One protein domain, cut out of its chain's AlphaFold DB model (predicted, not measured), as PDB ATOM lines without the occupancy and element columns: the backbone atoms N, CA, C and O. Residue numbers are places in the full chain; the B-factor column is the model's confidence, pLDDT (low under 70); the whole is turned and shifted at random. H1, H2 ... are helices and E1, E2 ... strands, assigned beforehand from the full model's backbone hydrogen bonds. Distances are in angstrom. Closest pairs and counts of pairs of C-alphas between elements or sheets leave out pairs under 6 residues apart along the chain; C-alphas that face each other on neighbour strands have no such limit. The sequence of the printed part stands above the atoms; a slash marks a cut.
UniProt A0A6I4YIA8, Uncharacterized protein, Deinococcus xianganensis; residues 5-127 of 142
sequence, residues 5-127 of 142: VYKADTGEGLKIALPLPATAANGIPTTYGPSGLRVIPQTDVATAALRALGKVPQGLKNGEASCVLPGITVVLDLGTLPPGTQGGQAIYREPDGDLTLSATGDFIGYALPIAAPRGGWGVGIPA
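This is residues 5 to 127 of the 142 residues of an uncharacterized protein of Deinococcus xianganensis (UniProt A0A6I4YIA8). Two strongly twisted sheets form a sandwich, only partly face to face, with the strands of one at 39 degrees to those of the other. The small helix H1 and its links lie at one end of the long axis, and the loop from E7 to E8 at the other. The printed part has 123 residues, with named elements in the order E1 E2 E3 E4 H1 E5 E6 E7 E8 E9; the sheets, E1 E6 E9 E8 E7 and E2 E5 E4 E3, are antiparallel. The class is mostly strand, though under half of the residues are in named elements. The whole is compact, with a radius of gyration of the C-alphas of 14.8 A, yet elongated, spanning 52 by 30 by 27 A.

E1, residues 5 to 7, is an edge strand and the antiparallel neighbour of E6, residues 72 to 76, with N 5 and O 75 2.8 A apart. E2, residues 14 to 19, is an edge strand of the other sheet, beside E5, residues 64 to 69: N 16 and O 67 are 2.9 A apart. E3, residues 30 to 32, and E4, residues 37 to 41, form a hairpin, with N 32 and O 37 at 2.8 A. E4 also pairs with E5, N 40 and O 68 at 2.9 A; this pairing is staggered. H1, residues 48 to 52, is on neither sheet; its O i to N i+4 pair is within hydrogen-bond range. E5 and E6 meet only through their link. E7, residues 90 to 93, E8, residues 106 to 113, and E9, residues 121 to 126, form a meander, each strand the antiparallel neighbour of the one before. N 91 and O 109 are 2.8 A apart, as are N 112 and O 122. E6 is the antiparallel neighbour of E9, with N 76 and O 123 at 2.8 A, and E6 E7 E8 E9 form a Greek key, four strands in a row of which three are a meander and the first, E6, is the antiparallel neighbour of the fourth, E9. Between the sheets, the closest C-alphas of E2 and E6 are those of Leu 14 and Thr 73, 5.5 A apart.

E1 begins at C-alpha 5, (142.861, 117.759, 129.225). E2 is 15.2 A long, E4 12.5 A, E5 14.3 A and E6 11.0 A. E8, the longest strand by residues, measures 21.3 A and begins at C-alpha 106, (144.568, 96.787, 124.563). E9 is 16.4 A long and ends at C-alpha 126, (136.812, 107.359, 121.105).

The two C-alphas farthest apart, those of Leu 53 and Asp 96, are 52.1 A apart. The printed part has no cut. The links H1 to E5, E6 to E7 and E7 to E8 are long. Mean pLDDT of the printed part is 88.8; residues 9 to 11 and 116 to 118 are under 70.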
ATOM      1  N   VAL A   5     142.331 116.448 129.622       81.25
ATOM      2  CA  VAL A   5     142.861 117.759 129.225       81.25
ATOM      3  C   VAL A   5     141.889 118.506 128.330       81.25
ATOM      4  O   VAL A   5     141.694 119.704 128.519       81.25
ATOM      5  N   TYR A   6     141.265 117.799 127.390       81.50
ATOM      6  CA  TYR A   6     140.256 118.351 126.493       81.50
ATOM      7  C   TYR A   6     139.057 117.419 126.426       81.50
ATOM      8  O   TYR A   6     139.208 116.197 126.509       81.50
ATOM      9  N   LYS A   7     137.874 118.003 126.242       81.06
ATOM     10  CA  LYS A   7     136.635 117.276 125.997       81.06
ATOM     11  C   LYS A   7     135.862 117.953 124.866       81.06
ATOM     12  O   LYS A   7     135.830 119.176 124.789       81.06
ATOM     13  N   ALA A   8     135.264 117.158 123.988       78.75
ATOM     14  CA  ALA A   8     134.308 117.642 123.004       78.75
ATOM     15  C   ALA A   8     132.918 117.707 123.654       78.75
ATOM     16  O   ALA A   8     132.253 116.682 123.803       78.75
ATOM     17  N   ASP A   9     132.487 118.902 124.057       64.75
ATOM     18  CA  ASP A   9     131.227 119.085 124.793       64.75
ATOM     19  C   ASP A   9     129.976 118.809 123.946       64.75
ATOM     20  O   ASP A   9     128.943 118.419 124.481       64.75
ATOM     21  N   THR A  10     130.076 118.949 122.621       68.75
ATOM     22  CA  THR A  10     128.963 118.725 121.683       68.75
ATOM     23  C   THR A  10     128.864 117.284 121.178       68.75
ATOM     24  O   THR A  10     127.941 116.961 120.439       68.75
ATOM     25  N   GLY A  11     129.815 116.407 121.525       67.50
ATOM     26  CA  GLY A  11     129.867 115.028 121.016       67.50
ATOM     27  C   GLY A  11     130.243 114.896 119.531       67.50
ATOM     28  O   GLY A  11     130.443 113.782 119.058       67.50
ATOM     29  N   GLU A  12     130.420 116.008 118.808       71.31
ATOM     30  CA  GLU A  12     130.781 116.045 117.377       71.31
ATOM     31  C   GLU A  12     132.229 115.603 117.092       71.31
ATOM     32  O   GLU A  12     132.632 115.458 115.937       71.31
ATOM     33  N   GLY A  13     133.015 115.373 118.145       82.44
ATOM     34  CA  GLY A  13     134.434 115.051 118.074       82.44
ATOM     35  C   GLY A  13     135.330 116.234 118.430       82.44
ATOM     36  O   GLY A  13     134.913 117.394 118.464       82.44
ATOM     37  N   LEU A  14     136.584 115.930 118.744       89.00
ATOM     38  CA  LEU A  14     137.575 116.916 119.144       89.00
ATOM     39  C   LEU A  14     137.958 117.792 117.947       89.00
ATOM     40  O   LEU A  14     138.256 117.277 116.871       89.00
ATOM     41  N   LYS A  15     137.992 119.112 118.150       89.19
ATOM     42  CA  LYS A  15     138.505 120.079 117.173       89.19
ATOM     43  C   LYS A  15     139.938 120.459 117.537       89.19
ATOM     44  O   LYS A  15     140.175 120.928 118.647       89.19
ATOM     45  N   ILE A  16     140.889 120.251 116.631       89.31
ATOM     46  CA  ILE A  16     142.306 120.562 116.863       89.31
ATOM     47  C   ILE A  16     143.019 120.951 115.566       89.31
ATOM     48  O   ILE A  16     142.627 120.527 114.481       89.31
ATOM     49  N   ALA A  17     144.071 121.759 115.674       91.38
ATOM     50  CA  ALA A  17     144.962 122.037 114.556       91.38
ATOM     51  C   ALA A  17     145.869 120.826 114.301       91.38
ATOM     52  O   ALA A  17     146.537 120.357 115.223       91.38
ATOM     53  N   LEU A  18     145.898 120.329 113.064       92.69
ATOM     54  CA  LEU A  18     146.770 119.226 112.658       92.69
ATOM     55  C   LEU A  18     147.564 119.599 111.408       92.69
ATOM     56  O   LEU A  18     146.994 120.209 110.498       92.69
ATOM     57  N   PRO A  19     148.845 119.200 111.317       92.94
ATOM     58  CA  PRO A  19     149.578 119.272 110.067       92.94
ATOM     59  C   PRO A  19     149.003 118.246 109.085       92.94
ATOM     60  O   PRO A  19     148.881 117.066 109.415       92.94
ATOM     61  N   LEU A  20     148.656 118.694 107.881       93.69
ATOM     62  CA  LEU A  20     148.068 117.863 106.830       93.69
ATOM     63  C   LEU A  20     148.782 118.092 105.490       93.69
ATOM     64  O   LEU A  20     149.360 119.161 105.271       93.69
ATOM     65  N   PRO A  21     148.754 117.109 104.570       91.56
ATOM     66  CA  PRO A  21     149.267 117.317 103.221       91.56
ATOM     67  C   PRO A  21     148.475 118.427 102.523       91.56
ATOM     68  O   PRO A  21     147.269 118.541 102.710       91.56
ATOM     69  N   ALA A  22     149.132 119.206 101.659       88.56
ATOM     70  CA  ALA A  22     148.504 120.329 100.951       88.56
ATOM     71  C   ALA A  22     147.318 119.926 100.048       88.56
ATOM     72  O   ALA A  22     146.547 120.780  99.628       88.56
ATOM     73  N   THR A  23     147.180 118.633  99.744       88.44
ATOM     74  CA  THR A  23     146.047 118.060  99.008       88.44
ATOM     75  C   THR A  23     144.794 117.874  99.866       88.44
ATOM     76  O   THR A  23     143.727 117.602  99.318       88.44
ATOM     77  N   ALA A  24     144.890 117.995 101.194       92.81
ATOM     78  CA  ALA A  24     143.732 117.948 102.075       92.81
ATOM     79  C   ALA A  24     142.875 119.206 101.887       92.81
ATOM     80  O   ALA A  24     143.374 120.330 101.940       92.81
ATOM     81  N   ALA A  25     141.575 119.003 101.684       90.69
ATOM     82  CA  ALA A  25     140.618 120.067 101.410       90.69
ATOM     83  C   ALA A  25     139.561 120.158 102.511       90.69
ATOM     84  O   ALA A  25     139.218 119.154 103.147       90.69
ATOM     85  N   ASN A  26     139.020 121.358 102.705       93.88
ATOM     86  CA  ASN A  26     137.923 121.584 103.636       93.88
ATOM     87  C   ASN A  26     136.732 120.645 103.356       93.88
ATOM     88  O   ASN A  26     136.283 120.509 102.220       93.88
ATOM     89  N   GLY A  27     136.216 119.998 104.402       93.56
ATOM     90  CA  GLY A  27     135.040 119.132 104.362       93.56
ATOM     91  C   GLY A  27     135.283 117.736 103.789       93.56
ATOM     92  O   GLY A  27     134.406 116.881 103.913       93.56
ATOM     93  N   ILE A  28     136.457 117.465 103.209       95.75
ATOM     94  CA  ILE A  28     136.786 116.165 102.616       95.75
ATOM     95  C   ILE A  28     137.513 115.297 103.652       95.75
ATOM     96  O   ILE A  28     138.623 115.644 104.060       95.75
ATOM     97  N   PRO A  29     136.930 114.163 104.095       95.19
ATOM     98  CA  PRO A  29     137.589 113.281 105.050       95.19
ATOM     99  C   PRO A  29     138.940 112.786 104.531       95.19
ATOM    100  O   PRO A  29     139.061 112.375 103.379       95.19
ATOM    101  N   THR A  30     139.939 112.776 105.405       95.50
ATOM    102  CA  THR A  30     141.287 112.288 105.108       95.50
ATOM    103  C   THR A  30     141.852 111.517 106.302       95.50
ATOM    104  O   THR A  30     141.164 111.315 107.310       95.50
ATOM    105  N   THR A  31     143.088 111.047 106.184       94.31
ATOM    106  CA  THR A  31     143.808 110.345 107.244       94.31
ATOM    107  C   THR A  31     144.965 111.187 107.774       94.31
ATOM    108  O   THR A  31     145.572 111.983 107.058       94.31
ATOM    109  N   TYR A  32     145.261 111.011 109.056       93.88
ATOM    110  CA  TYR A  32     146.354 111.663 109.759       93.88
ATOM    111  C   TYR A  32     147.229 110.620 110.453       93.88
ATOM    112  O   TYR A  32     146.732 109.726 111.142       93.88
ATOM    113  N   GLY A  33     148.540 110.770 110.298       92.31
ATOM    114  CA  GLY A  33     149.510 109.935 110.988       92.31
ATOM    115  C   GLY A  33     149.626 108.499 110.469       92.31
ATOM    116  O   GLY A  33     148.891 108.071 109.574       92.31
ATOM    117  N   PRO A  34     150.564 107.735 111.048       91.50
ATOM    118  CA  PRO A  34     150.914 106.388 110.596       91.50
ATOM    119  C   PRO A  34     149.809 105.348 110.816       91.50
ATOM    120  O   PRO A  34     149.744 104.372 110.077       91.50
ATOM    121  N   SER A  35     148.913 105.545 111.789       91.81
ATOM    122  CA  SER A  35     147.805 104.611 112.049       91.81
ATOM    123  C   SER A  35     146.515 104.972 111.313       91.81
ATOM    124  O   SER A  35     145.466 104.399 111.603       91.81
ATOM    125  N   GLY A  36     146.573 105.915 110.366       91.12
ATOM    126  CA  GLY A  36     145.443 106.249 109.504       91.12
ATOM    127  C   GLY A  36     144.265 106.872 110.252       91.12
ATOM    128  O   GLY A  36     143.114 106.611 109.902       91.12
ATOM    129  N   LEU A  37     144.530 107.683 111.282       92.69
ATOM    130  CA  LEU A  37     143.485 108.333 112.070       92.69
ATOM    131  C   LEU A  37     142.588 109.176 111.161       92.69
ATOM    132  O   LEU A  37     143.059 110.095 110.494       92.69
ATOM    133  N   ARG A  38     141.289 108.877 111.137       93.38
ATOM    134  CA  ARG A  38     140.330 109.610 110.309       93.38
ATOM    135  C   ARG A  38     140.096 111.008 110.869       93.38
ATOM    136  O   ARG A  38     139.723 111.166 112.030       93.38
ATOM    137  N   VAL A  39     140.242 112.013 110.013       94.75
ATOM    138  CA  VAL A  39     140.022 113.421 110.351       94.75
ATOM    139  C   VAL A  39     139.207 114.107 109.260       94.75
ATOM    140  O   VAL A  39     139.229 113.698 108.098       94.75
ATOM    141  N   ILE A  40     138.469 115.151 109.630       95.38
ATOM    142  CA  ILE A  40     137.711 115.985 108.693       95.38
ATOM    143  C   ILE A  40     138.217 117.423 108.830       95.38
ATOM    144  O   ILE A  40     137.885 118.085 109.823       95.38
ATOM    145  N   PRO A  41     139.010 117.926 107.868       95.19
ATOM    146  CA  PRO A  41     139.404 119.327 107.833       95.19
ATOM    147  C   PRO A  41     138.156 120.214 107.790       95.19
ATOM    148  O   PRO A  41     137.224 119.954 107.038       95.19
ATOM    149  N   GLN A  42     138.126 121.243 108.624       93.12
ATOM    150  CA  GLN A  42     137.091 122.285 108.672       93.12
ATOM    151  C   GLN A  42     137.542 123.569 107.969       93.12
ATOM    152  O   GLN A  42     136.794 124.539 107.864       93.12
ATOM    153  N   THR A  43     138.799 123.590 107.535       92.56
ATOM    154  CA  THR A  43     139.426 124.664 106.774       92.56
ATOM    155  C   THR A  43     140.366 124.052 105.753       92.56
ATOM    156  O   THR A  43     140.812 122.917 105.921       92.56
ATOM    157  N   ASP A  44     140.724 124.827 104.734       92.50
ATOM    158  CA  ASP A  44     141.847 124.472 103.873       92.50
ATOM    159  C   ASP A  44     143.162 124.506 104.662       92.50
ATOM    160  O   ASP A  44     143.266 125.155 105.714       92.50
ATOM    161  N   VAL A  45     144.174 123.803 104.149       93.94
ATOM    162  CA  VAL A  45     145.519 123.816 104.727       93.94
ATOM    163  C   VAL A  45     146.104 125.220 104.619       93.94
ATOM    164  O   VAL A  45     146.189 125.813 103.540       93.94
ATOM    165  N   ALA A  46     146.527 125.765 105.755       94.00
ATOM    166  CA  ALA A  46     147.028 127.119 105.835       94.00
ATOM    167  C   ALA A  46     148.334 127.272 105.051       94.00
ATOM    168  O   ALA A  46     149.331 126.591 105.291       94.00
ATOM    169  N   THR A  47     148.344 128.237 104.138       92.81
ATOM    170  CA  THR A  47     149.540 128.671 103.412       92.81
ATOM    171  C   THR A  47     149.924 130.083 103.842       92.81
ATOM    172  O   THR A  47     149.095 130.834 104.363       92.81
ATOM    173  N   ALA A  48     151.174 130.482 103.592       91.25
ATOM    174  CA  ALA A  48     151.625 131.846 103.877       91.25
ATOM    175  C   ALA A  48     150.748 132.902 103.170       91.25
ATOM    176  O   ALA A  48     150.392 133.910 103.775       91.25
ATOM    177  N   ALA A  49     150.336 132.627 101.927       91.00
ATOM    178  CA  ALA A  49     149.454 133.499 101.157       91.00
ATOM    179  C   ALA A  49     148.052 133.607 101.778       91.00
ATOM    180  O   ALA A  49     147.545 134.711 101.967       91.00
ATOM    181  N   LEU A  50     147.436 132.480 102.160       89.19
ATOM    182  CA  LEU A  50     146.113 132.491 102.796       89.19
ATOM    183  C   LEU A  50     146.131 133.198 104.159       89.19
ATOM    184  O   LEU A  50     145.184 133.910 104.490       89.19
ATOM    185  N   ARG A  51     147.220 133.055 104.922       88.75
ATOM    186  CA  ARG A  51     147.417 133.762 106.197       88.75
ATOM    187  C   ARG A  51     147.571 135.264 106.015       88.75
ATOM    188  O   ARG A  51     146.932 136.013 106.746       88.75
ATOM    189  N   ALA A  52     148.356 135.703 105.032       88.69
ATOM    190  CA  ALA A  52     148.513 137.124 104.718       88.69
ATOM    191  C   ALA A  52     147.179 137.784 104.322       88.69
ATOM    192  O   ALA A  52     146.955 138.952 104.618       88.69
ATOM    193  N   LEU A  53     146.275 137.017 103.705       89.94
ATOM    194  CA  LEU A  53     144.930 137.461 103.330       89.94
ATOM    195  C   LEU A  53     143.887 137.327 104.455       89.94
ATOM    196  O   LEU A  53     142.719 137.633 104.223       89.94
ATOM    197  N   GLY A  54     144.257 136.826 105.639       86.81
ATOM    198  CA  GLY A  54     143.318 136.601 106.745       86.81
ATOM    199  C   GLY A  54     142.255 135.529 106.466       86.81
ATOM    200  O   GLY A  54     141.201 135.535 107.092       86.81
ATOM    201  N   LYS A  55     142.509 134.613 105.521       86.19
ATOM    202  CA  LYS A  55     141.549 133.585 105.074       86.19
ATOM    203  C   LYS A  55     141.620 132.269 105.853       86.19
ATOM    204  O   LYS A  55     140.955 131.308 105.484       86.19
ATOM    205  N   VAL A  56     142.426 132.207 106.909       87.88
ATOM    206  CA  VAL A  56     142.519 131.041 107.799       87.88
ATOM    207  C   VAL A  56     142.333 131.468 109.253       87.88
ATOM    208  O   VAL A  56     142.702 132.595 109.595       87.88
ATOM    209  N   PRO A  57     141.783 130.596 110.120       87.38
ATOM    210  CA  PRO A  57     141.648 130.885 111.541       87.38
ATOM    211  C   PRO A  57     142.955 131.331 112.192       87.38
ATOM    212  O   PRO A  57     144.044 130.843 111.871       87.38
ATOM    213  N   GLN A  58     142.830 132.241 113.156       82.25
ATOM    214  CA  GLN A  58     143.961 132.676 113.963       82.25
ATOM    215  C   GLN A  58     144.546 131.489 114.740       82.25
ATOM    216  O   GLN A  58     143.816 130.650 115.261       82.25
ATOM    217  N   GLY A  59     145.878 131.421 114.806       83.62
ATOM    218  CA  GLY A  59     146.604 130.359 115.506       83.62
ATOM    219  C   GLY A  59     147.063 129.189 114.631       83.62
ATOM    220  O   GLY A  59     147.981 128.488 115.051       83.62
ATOM    221  N   LEU A  60     146.529 129.012 113.414       89.19
ATOM    222  CA  LEU A  60     147.044 128.002 112.480       89.19
ATOM    223  C   LEU A  60     148.418 128.395 111.924       89.19
ATOM    224  O   LEU A  60     148.640 129.531 111.478       89.19
ATOM    225  N   LYS A  61     149.342 127.436 111.913       91.12
ATOM    226  CA  LYS A  61     150.653 127.555 111.269       91.12
ATOM    227  C   LYS A  61     150.577 127.091 109.817       91.12
ATOM    228  O   LYS A  61     149.627 126.445 109.393       91.12
ATOM    229  N   ASN A  62     151.603 127.426 109.037       92.81
ATOM    230  CA  ASN A  62     151.691 126.952 107.656       92.81
ATOM    231  C   ASN A  62     151.739 125.418 107.632       92.81
ATOM    232  O   ASN A  62     152.519 124.826 108.375       92.81
ATOM    233  N   GLY A  63     150.937 124.798 106.768       92.88
ATOM    234  CA  GLY A  63     150.800 123.345 106.673       92.88
ATOM    235  C   GLY A  63     149.771 122.739 107.632       92.88
ATOM    236  O   GLY A  63     149.579 121.528 107.601       92.88
ATOM    237  N   GLU A  64     149.093 123.542 108.458       94.12
ATOM    238  CA  GLU A  64     148.043 123.063 109.363       94.12
ATOM    239  C   GLU A  64     146.639 123.374 108.841       94.12
ATOM    240  O   GLU A  64     146.410 124.388 108.182       94.12
ATOM    241  N   ALA A  65     145.676 122.532 109.203       94.19
ATOM    242  CA  ALA A  65     144.254 122.825 109.084       94.19
ATOM    243  C   ALA A  65     143.565 122.618 110.436       94.19
ATOM    244  O   ALA A  65     143.983 121.782 111.245       94.19
ATOM    245  N   SER A  66     142.473 123.345 110.672       92.56
ATOM    246  CA  SER A  66     141.575 123.027 111.783       92.56
ATOM    247  C   SER A  66     140.818 121.752 111.435       92.56
ATOM    248  O   SER A  66     140.139 121.711 110.415       92.56
ATOM    249  N   CYS A  67     140.912 120.719 112.262       93.00
ATOM    250  CA  CYS A  67     140.359 119.398 111.982       93.00
ATOM    251  C   CYS A  67     139.379 118.974 113.068       93.00
ATOM    252  O   CYS A  67     139.650 119.160 114.252       93.00
ATOM    253  N   VAL A  68     138.269 118.358 112.669       93.31
ATOM    254  CA  VAL A  68     137.426 117.551 113.559       93.31
ATOM    255  C   VAL A  68     137.942 116.117 113.530       93.31
ATOM    256  O   VAL A  68     138.254 115.592 112.460       93.31
ATOM    257  N   LEU A  69     138.010 115.484 114.698       92.62
ATOM    258  CA  LEU A  69     138.321 114.072 114.881       92.62
ATOM    259  C   LEU A  69     137.039 113.347 115.296       92.62
ATOM    260  O   LEU A  69     136.723 113.304 116.491       92.62
ATOM    261  N   PRO A  70     136.267 112.812 114.331       89.38
ATOM    262  CA  PRO A  70     134.978 112.210 114.622       89.38
ATOM    263  C   PRO A  70     135.142 111.043 115.586       89.38
ATOM    264  O   PRO A  70     136.041 110.215 115.445       89.38
ATOM    265  N   GLY A  71     134.262 110.980 116.575       86.81
ATOM    266  CA  GLY A  71     134.303 109.938 117.586       86.81
ATOM    267  C   GLY A  71     135.342 110.167 118.678       86.81
ATOM    268  O   GLY A  71     135.105 109.673 119.760       86.81
ATOM    269  N   ILE A  72     136.420 110.938 118.515       89.62
ATOM    270  CA  ILE A  72     137.334 111.223 119.639       89.62
ATOM    271  C   ILE A  72     136.748 112.343 120.492       89.62
ATOM    272  O   ILE A  72     136.632 113.472 120.027       89.62
ATOM    273  N   THR A  73     136.381 112.056 121.740       87.69
ATOM    274  CA  THR A  73     135.672 113.029 122.599       87.69
ATOM    275  C   THR A  73     136.455 113.475 123.815       87.69
ATOM    276  O   THR A  73     136.092 114.481 124.419       87.69
ATOM    277  N   VAL A  74     137.530 112.779 124.173       88.69
ATOM    278  CA  VAL A  74     138.386 113.160 125.294       88.69
ATOM    279  C   VAL A  74     139.846 113.012 124.904       88.69
ATOM    280  O   VAL A  74     140.214 112.068 124.210       88.69
ATOM    281  N   VAL A  75     140.672 113.947 125.363       90.25
ATOM    282  CA  VAL A  75     142.131 113.826 125.332       90.25
ATOM    283  C   VAL A  75     142.618 113.643 126.752       90.25
ATOM    284  O   VAL A  75     142.293 114.450 127.627       90.25
ATOM    285  N   LEU A  76     143.407 112.600 126.972       89.50
ATOM    286  CA  LEU A  76     144.097 112.354 128.225       89.50
ATOM    287  C   LEU A  76     145.565 112.754 128.112       89.50
ATOM    288  O   LEU A  76     146.220 112.476 127.107       89.50
ATOM    289  N   ASP A  77     146.082 113.349 129.178       88.62
ATOM    290  CA  ASP A  77     147.519 113.440 129.410       88.62
ATOM    291  C   ASP A  77     147.965 112.168 130.137       88.62
ATOM    292  O   ASP A  77     147.601 111.929 131.294       88.62
ATOM    293  N   LEU A  78     148.682 111.307 129.416       85.00
ATOM    294  CA  LEU A  78     149.243 110.072 129.966       85.00
ATOM    295  C   LEU A  78     150.681 110.269 130.470       85.00
ATOM    296  O   LEU A  78     151.327 109.297 130.851       85.00
ATOM    297  N   GLY A  79     151.186 111.506 130.490       84.06
ATOM    298  CA  GLY A  79     152.579 111.799 130.782       84.06
ATOM    299  C   GLY A  79     153.486 111.357 129.637       84.06
ATOM    300  O   GLY A  79     153.307 111.754 128.485       84.06
ATOM    301  N   THR A  80     154.494 110.547 129.951       87.81
ATOM    302  CA  THR A  80     155.473 110.086 128.965       87.81
ATOM    303  C   THR A  80     154.868 109.015 128.061       87.81
ATOM    304  O   THR A  80     154.570 107.908 128.501       87.81
ATOM    305  N   LEU A  81     154.710 109.342 126.778       90.88
ATOM    306  CA  LEU A  81     154.349 108.370 125.747       90.88
ATOM    307  C   LEU A  81     155.570 107.542 125.310       90.88
ATOM    308  O   LEU A  81     156.706 107.992 125.497       90.88
ATOM    309  N   PRO A  82     155.356 106.366 124.690       92.81
ATOM    310  CA  PRO A  82     156.442 105.533 124.191       92.81
ATOM    311  C   PRO A  82     157.409 106.309 123.279       92.81
ATOM    312  O   PRO A  82     156.972 107.167 122.497       92.81
ATOM    313  N   PRO A  83     158.722 106.024 123.323       91.31
ATOM    314  CA  PRO A  83     159.688 106.655 122.432       91.31
ATOM    315  C   PRO A  83     159.306 106.495 120.955       91.31
ATOM    316  O   PRO A  83     158.845 105.440 120.529       91.31
ATOM    317  N   GLY A  84     159.497 107.553 120.163       90.25
ATOM    318  CA  GLY A  84     159.157 107.548 118.736       90.25
ATOM    319  C   GLY A  84     157.669 107.735 118.425       90.25
ATOM    320  O   GLY A  84     157.298 107.677 117.254       90.25
ATOM    321  N   THR A  85     156.822 107.998 119.429       93.31
ATOM    322  CA  THR A  85     155.405 108.324 119.206       93.31
ATOM    323  C   THR A  85     155.251 109.500 118.237       93.31
ATOM    324  O   THR A  85     155.833 110.569 118.428       93.31
ATOM    325  N   GLN A  86     154.425 109.300 117.209       92.94
ATOM    326  CA  GLN A  86     154.056 110.307 116.216       92.94
ATOM    327  C   GLN A  86     152.579 110.678 116.343       92.94
ATOM    328  O   GLN A  86     151.773 109.930 116.894       92.94
ATOM    329  N   GLY A  87     152.191 111.818 115.776       92.06
ATOM    330  CA  GLY A  87     150.787 112.211 115.741       92.06
ATOM    331  C   GLY A  87     149.956 111.309 114.858       92.06
ATOM    332  O   GLY A  87     150.377 110.956 113.763       92.06
ATOM    333  N   GLY A  88     148.780 110.934 115.354       92.69
ATOM    334  CA  GLY A  88     147.877 109.976 114.730       92.69
ATOM    335  C   GLY A  88     148.306 108.519 114.905       92.69
ATOM    336  O   GLY A  88     147.660 107.644 114.340       92.69
ATOM    337  N   GLN A  89     149.367 108.236 115.672       94.75
ATOM    338  CA  GLN A  89     149.788 106.873 116.005       94.75
ATOM    339  C   GLN A  89     148.826 106.245 117.022       94.75
ATOM    340  O   GLN A  89     148.464 106.877 118.012       94.75
ATOM    341  N   ALA A  90     148.429 104.996 116.803       94.25
ATOM    342  CA  ALA A  90     147.673 104.204 117.763       94.25
ATOM    343  C   ALA A  90     148.550 103.854 118.973       94.25
ATOM    344  O   ALA A  90     149.701 103.439 118.814       94.25
ATOM    345  N   ILE A  91     147.988 104.029 120.165       94.69
ATOM    346  CA  ILE A  91     148.603 103.701 121.449       94.69
ATOM    347  C   ILE A  91     147.848 102.524 122.054       94.69
ATOM    348  O   ILE A  91     146.615 102.544 122.143       94.69
ATOM    349  N   TYR A  92     148.603 101.533 122.505       94.12
ATOM    350  CA  TYR A  92     148.096 100.340 123.165       94.12
ATOM    351  C   TYR A  92     148.650 100.251 124.586       94.12
ATOM    352  O   TYR A  92     149.631 100.922 124.921       94.12
ATOM    353  N   ARG A  93     148.012  99.441 125.425       93.00
ATOM    354  CA  ARG A  93     148.457  99.128 126.782       93.00
ATOM    355  C   ARG A  93     148.698  97.634 126.915       93.00
ATOM    356  O   ARG A  93     147.801  96.845 126.636       93.00
ATOM    357  N   GLU A  94     149.890  97.273 127.356       92.75
ATOM    358  CA  GLU A  94     150.265  95.894 127.656       92.75
ATOM    359  C   GLU A  94     149.673  95.432 129.007       92.75
ATOM    360  O   GLU A  94     149.244  96.265 129.817       92.75
ATOM    361  N   PRO A  95     149.623  94.114 129.286       92.19
ATOM    362  CA  PRO A  95     149.051  93.582 130.529       92.19
ATOM    363  C   PRO A  95     149.731  94.064 131.820       92.19
ATOM    364  O   PRO A  95     149.100  94.079 132.876       92.19
ATOM    365  N   ASP A  96     151.003  94.453 131.750       90.62
ATOM    366  CA  ASP A  96     151.762  95.052 132.857       90.62
ATOM    367  C   ASP A  96     151.416  96.534 133.101       90.62
ATOM    368  O   ASP A  96     151.812  97.109 134.117       90.62
ATOM    369  N   GLY A  97     150.610  97.131 132.220       88.69
ATOM    370  CA  GLY A  97     150.166  98.518 132.281       88.69
ATOM    371  C   GLY A  97     150.999  99.482 131.440       88.69
ATOM    372  O   GLY A  97     150.595 100.646 131.318       88.69
ATOM    373  N   ASP A  98     152.095  99.025 130.833       92.25
ATOM    374  CA  ASP A  98     152.963  99.869 130.019       92.25
ATOM    375  C   ASP A  98     152.292 100.261 128.701       92.25
ATOM    376  O   ASP A  98     151.501  99.525 128.106       92.25
ATOM    377  N   LEU A  99     152.598 101.473 128.240       93.31
ATOM    378  CA  LEU A  99     152.137 101.944 126.940       93.31
ATOM    379  C   LEU A  99     153.077 101.445 125.847       93.31
ATOM    380  O   LEU A  99     154.299 101.486 125.986       93.31
ATOM    381  N   THR A 100     152.506 101.057 124.715       93.75
ATOM    382  CA  THR A 100     153.255 100.566 123.558       93.75
ATOM    383  C   THR A 100     152.665 101.088 122.250       93.75
ATOM    384  O   THR A 100     151.516 101.534 122.182       93.75
ATOM    385  N   LEU A 101     153.476 101.035 121.194       92.81
ATOM    386  CA  LEU A 101     153.054 101.294 119.813       92.81
ATOM    387  C   LEU A 101     152.717  99.997 119.061       92.81
ATOM    388  O   LEU A 101     152.190 100.053 117.951       92.81
ATOM    389  N   SER A 102     153.043  98.842 119.649       88.31
ATOM    390  CA  SER A 102     152.730  97.525 119.102       88.31
ATOM    391  C   SER A 102     151.254  97.201 119.309       88.31
ATOM    392  O   SER A 102     150.719  97.382 120.399       88.31
ATOM    393  N   ALA A 103     150.601  96.666 118.279       86.38
ATOM    394  CA  ALA A 103     149.203  96.237 118.337       86.38
ATOM    395  C   ALA A 103     149.018  94.892 119.077       86.38
ATOM    396  O   ALA A 103     148.229  94.050 118.655       86.38
ATOM    397  N   THR A 104     149.793  94.671 120.139       86.38
ATOM    398  CA  THR A 104     149.806  93.460 120.976       86.38
ATOM    399  C   THR A 104     148.960  93.605 122.239       86.38
ATOM    400  O   THR A 104     148.468  92.600 122.745       86.38
ATOM    401  N   GLY A 105     148.753  94.839 122.707       87.31
ATOM    402  CA  GLY A 105     147.958  95.151 123.893       87.31
ATOM    403  C   GLY A 105     146.549  95.678 123.598       87.31
ATOM    404  O   GLY A 105     146.087  95.721 122.454       87.31
ATOM    405  N   ASP A 106     145.880  96.149 124.649       91.25
ATOM    406  CA  ASP A 106     144.568  96.787 124.563       91.25
ATOM    407  C   ASP A 106     144.677  98.157 123.895       91.25
ATOM    408  O   ASP A 106     145.484  98.996 124.294       91.25
ATOM    409  N   PHE A 107     143.837  98.425 122.897       91.81
ATOM    410  CA  PHE A 107     143.808  99.732 122.250       91.81
ATOM    411  C   PHE A 107     143.303 100.818 123.213       91.81
ATOM    412  O   PHE A 107     142.181 100.748 123.715       91.81
ATOM    413  N   ILE A 108     144.115 101.855 123.427       91.44
ATOM    414  CA  ILE A 108     143.798 102.971 124.330       91.44
ATOM    415  C   ILE A 108     143.273 104.184 123.566       91.44
ATOM    416  O   ILE A 108     142.388 104.889 124.049       91.44
ATOM    417  N   GLY A 109     143.817 104.451 122.382       93.25
ATOM    418  CA  GLY A 109     143.458 105.625 121.597       93.25
ATOM    419  C   GLY A 109     144.551 106.022 120.616       93.25
ATOM    420  O   GLY A 109     145.435 105.234 120.290       93.25
ATOM    421  N   TYR A 110     144.503 107.270 120.160       94.94
ATOM    422  CA  TYR A 110     145.486 107.818 119.226       94.94
ATOM    423  C   TYR A 110     146.304 108.929 119.872       94.94
ATOM    424  O   TYR A 110     145.747 109.785 120.558       94.94
ATOM    425  N   ALA A 111     147.608 108.959 119.620       94.50
ATOM    426  CA  ALA A 111     148.473 110.063 119.997       94.50
ATOM    427  C   ALA A 111     148.084 111.327 119.219       94.50
ATOM    428  O   ALA A 111     148.074 111.343 117.989       94.50
ATOM    429  N   LEU A 112     147.763 112.399 119.931       92.50
ATOM    430  CA  LEU A 112     147.354 113.683 119.378       92.50
ATOM    431  C   LEU A 112     148.327 114.773 119.817       92.50
ATOM    432  O   LEU A 112     148.707 114.794 120.992       92.50
ATOM    433  N   PRO A 113     148.720 115.685 118.913       88.69
ATOM    434  CA  PRO A 113     149.574 116.797 119.296       88.69
ATOM    435  C   PRO A 113     148.756 117.724 120.194       88.69
ATOM    436  O   PRO A 113     147.698 118.197 119.793       88.69
ATOM    437  N   ILE A 114     149.207 117.979 121.417       83.50
ATOM    438  CA  ILE A 114     148.521 118.885 122.337       83.50
ATOM    439  C   ILE A 114     148.933 120.324 122.022       83.50
ATOM    440  O   ILE A 114     150.113 120.682 122.049       83.50
ATOM    441  N   ALA A 115     147.939 121.176 121.771       72.62
ATOM    442  CA  ALA A 115     148.154 122.608 121.619       72.62
ATOM    443  C   ALA A 115     148.684 123.256 122.917       72.62
ATOM    444  O   ALA A 115     148.468 122.764 124.030       72.62
ATOM    445  N   ALA A 116     149.369 124.393 122.773       60.75
ATOM    446  CA  ALA A 116     149.788 125.225 123.901       60.75
ATOM    447  C   ALA A 116     148.576 125.619 124.783       60.75
ATOM    448  O   ALA A 116     147.475 125.771 124.251       60.75
ATOM    449  N   PRO A 117     148.743 125.798 126.111       64.62
ATOM    450  CA  PRO A 117     150.006 125.928 126.849       64.62
ATOM    451  C   PRO A 117     150.624 124.607 127.321       64.62
ATOM    452  O   PRO A 117     151.775 124.608 127.737       64.62
ATOM    453  N   ARG A 118     149.886 123.490 127.267       68.25
ATOM    454  CA  ARG A 118     150.379 122.199 127.774       68.25
ATOM    455  C   ARG A 118     151.507 121.623 126.915       68.25
ATOM    456  O   ARG A 118     152.454 121.085 127.473       68.25
ATOM    457  N   GLY A 119     151.443 121.815 125.593       71.56
ATOM    458  CA  GLY A 119     152.448 121.305 124.656       71.56
ATOM    459  C   GLY A 119     152.557 119.773 124.662       71.56
ATOM    460  O   GLY A 119     151.961 119.089 125.488       71.56
ATOM    461  N   GLY A 120     153.314 119.212 123.719       82.94
ATOM    462  CA  GLY A 120     153.595 117.773 123.682       82.94
ATOM    463  C   GLY A 120     152.483 116.925 123.060       82.94
ATOM    464  O   GLY A 120     151.865 117.325 122.074       82.94
ATOM    465  N   TRP A 121     152.274 115.727 123.608       88.12
ATOM    466  CA  TRP A 121     151.376 114.706 123.070       88.12
ATOM    467  C   TRP A 121     150.399 114.217 124.140       88.12
ATOM    468  O   TRP A 121     150.754 114.114 125.308       88.12
ATOM    469  N   GLY A 122     149.179 113.878 123.729       89.69
ATOM    470  CA  GLY A 122     148.177 113.217 124.569       89.69
ATOM    471  C   GLY A 122     147.512 112.074 123.832       89.69
ATOM    472  O   GLY A 122     147.746 111.893 122.642       89.69
ATOM    473  N   VAL A 123     146.650 111.323 124.512       92.50
ATOM    474  CA  VAL A 123     145.882 110.242 123.883       92.50
ATOM    475  C   VAL A 123     144.416 110.626 123.754       92.50
ATOM    476  O   VAL A 123     143.734 110.873 124.747       92.50
ATOM    477  N   GLY A 124     143.943 110.689 122.512       91.50
ATOM    478  CA  GLY A 124     142.543 110.876 122.161       91.50
ATOM    479  C   GLY A 124     141.781 109.557 122.210       91.50
ATOM    480  O   GLY A 124     142.138 108.620 121.495       91.50
ATOM    481  N   ILE A 125     140.721 109.498 123.016       88.62
ATOM    482  CA  ILE A 125     139.904 108.297 123.205       88.62
ATOM    483  C   ILE A 125     138.565 108.437 122.461       88.62
ATOM    484  O   ILE A 125     137.908 109.486 122.569       88.62
ATOM    485  N   PRO A 126     138.132 107.400 121.717       84.50
ATOM    486  CA  PRO A 126     136.812 107.359 121.105       84.50
ATOM    487  C   PRO A 126     135.668 107.469 122.131       84.50
ATOM    488  O   PRO A 126     135.758 106.986 123.250       84.50
ATOM    489  N   ALA A 127     134.538 108.044 121.731       76.75
ATOM    490  CA  ALA A 127     133.312 108.182 122.510       76.75
ATOM    491  C   ALA A 127     132.681 106.824 122.829       76.75
ATOM    492  O   ALA A 127     131.895 106.714 123.763       76.75
TER     493      ALA A 127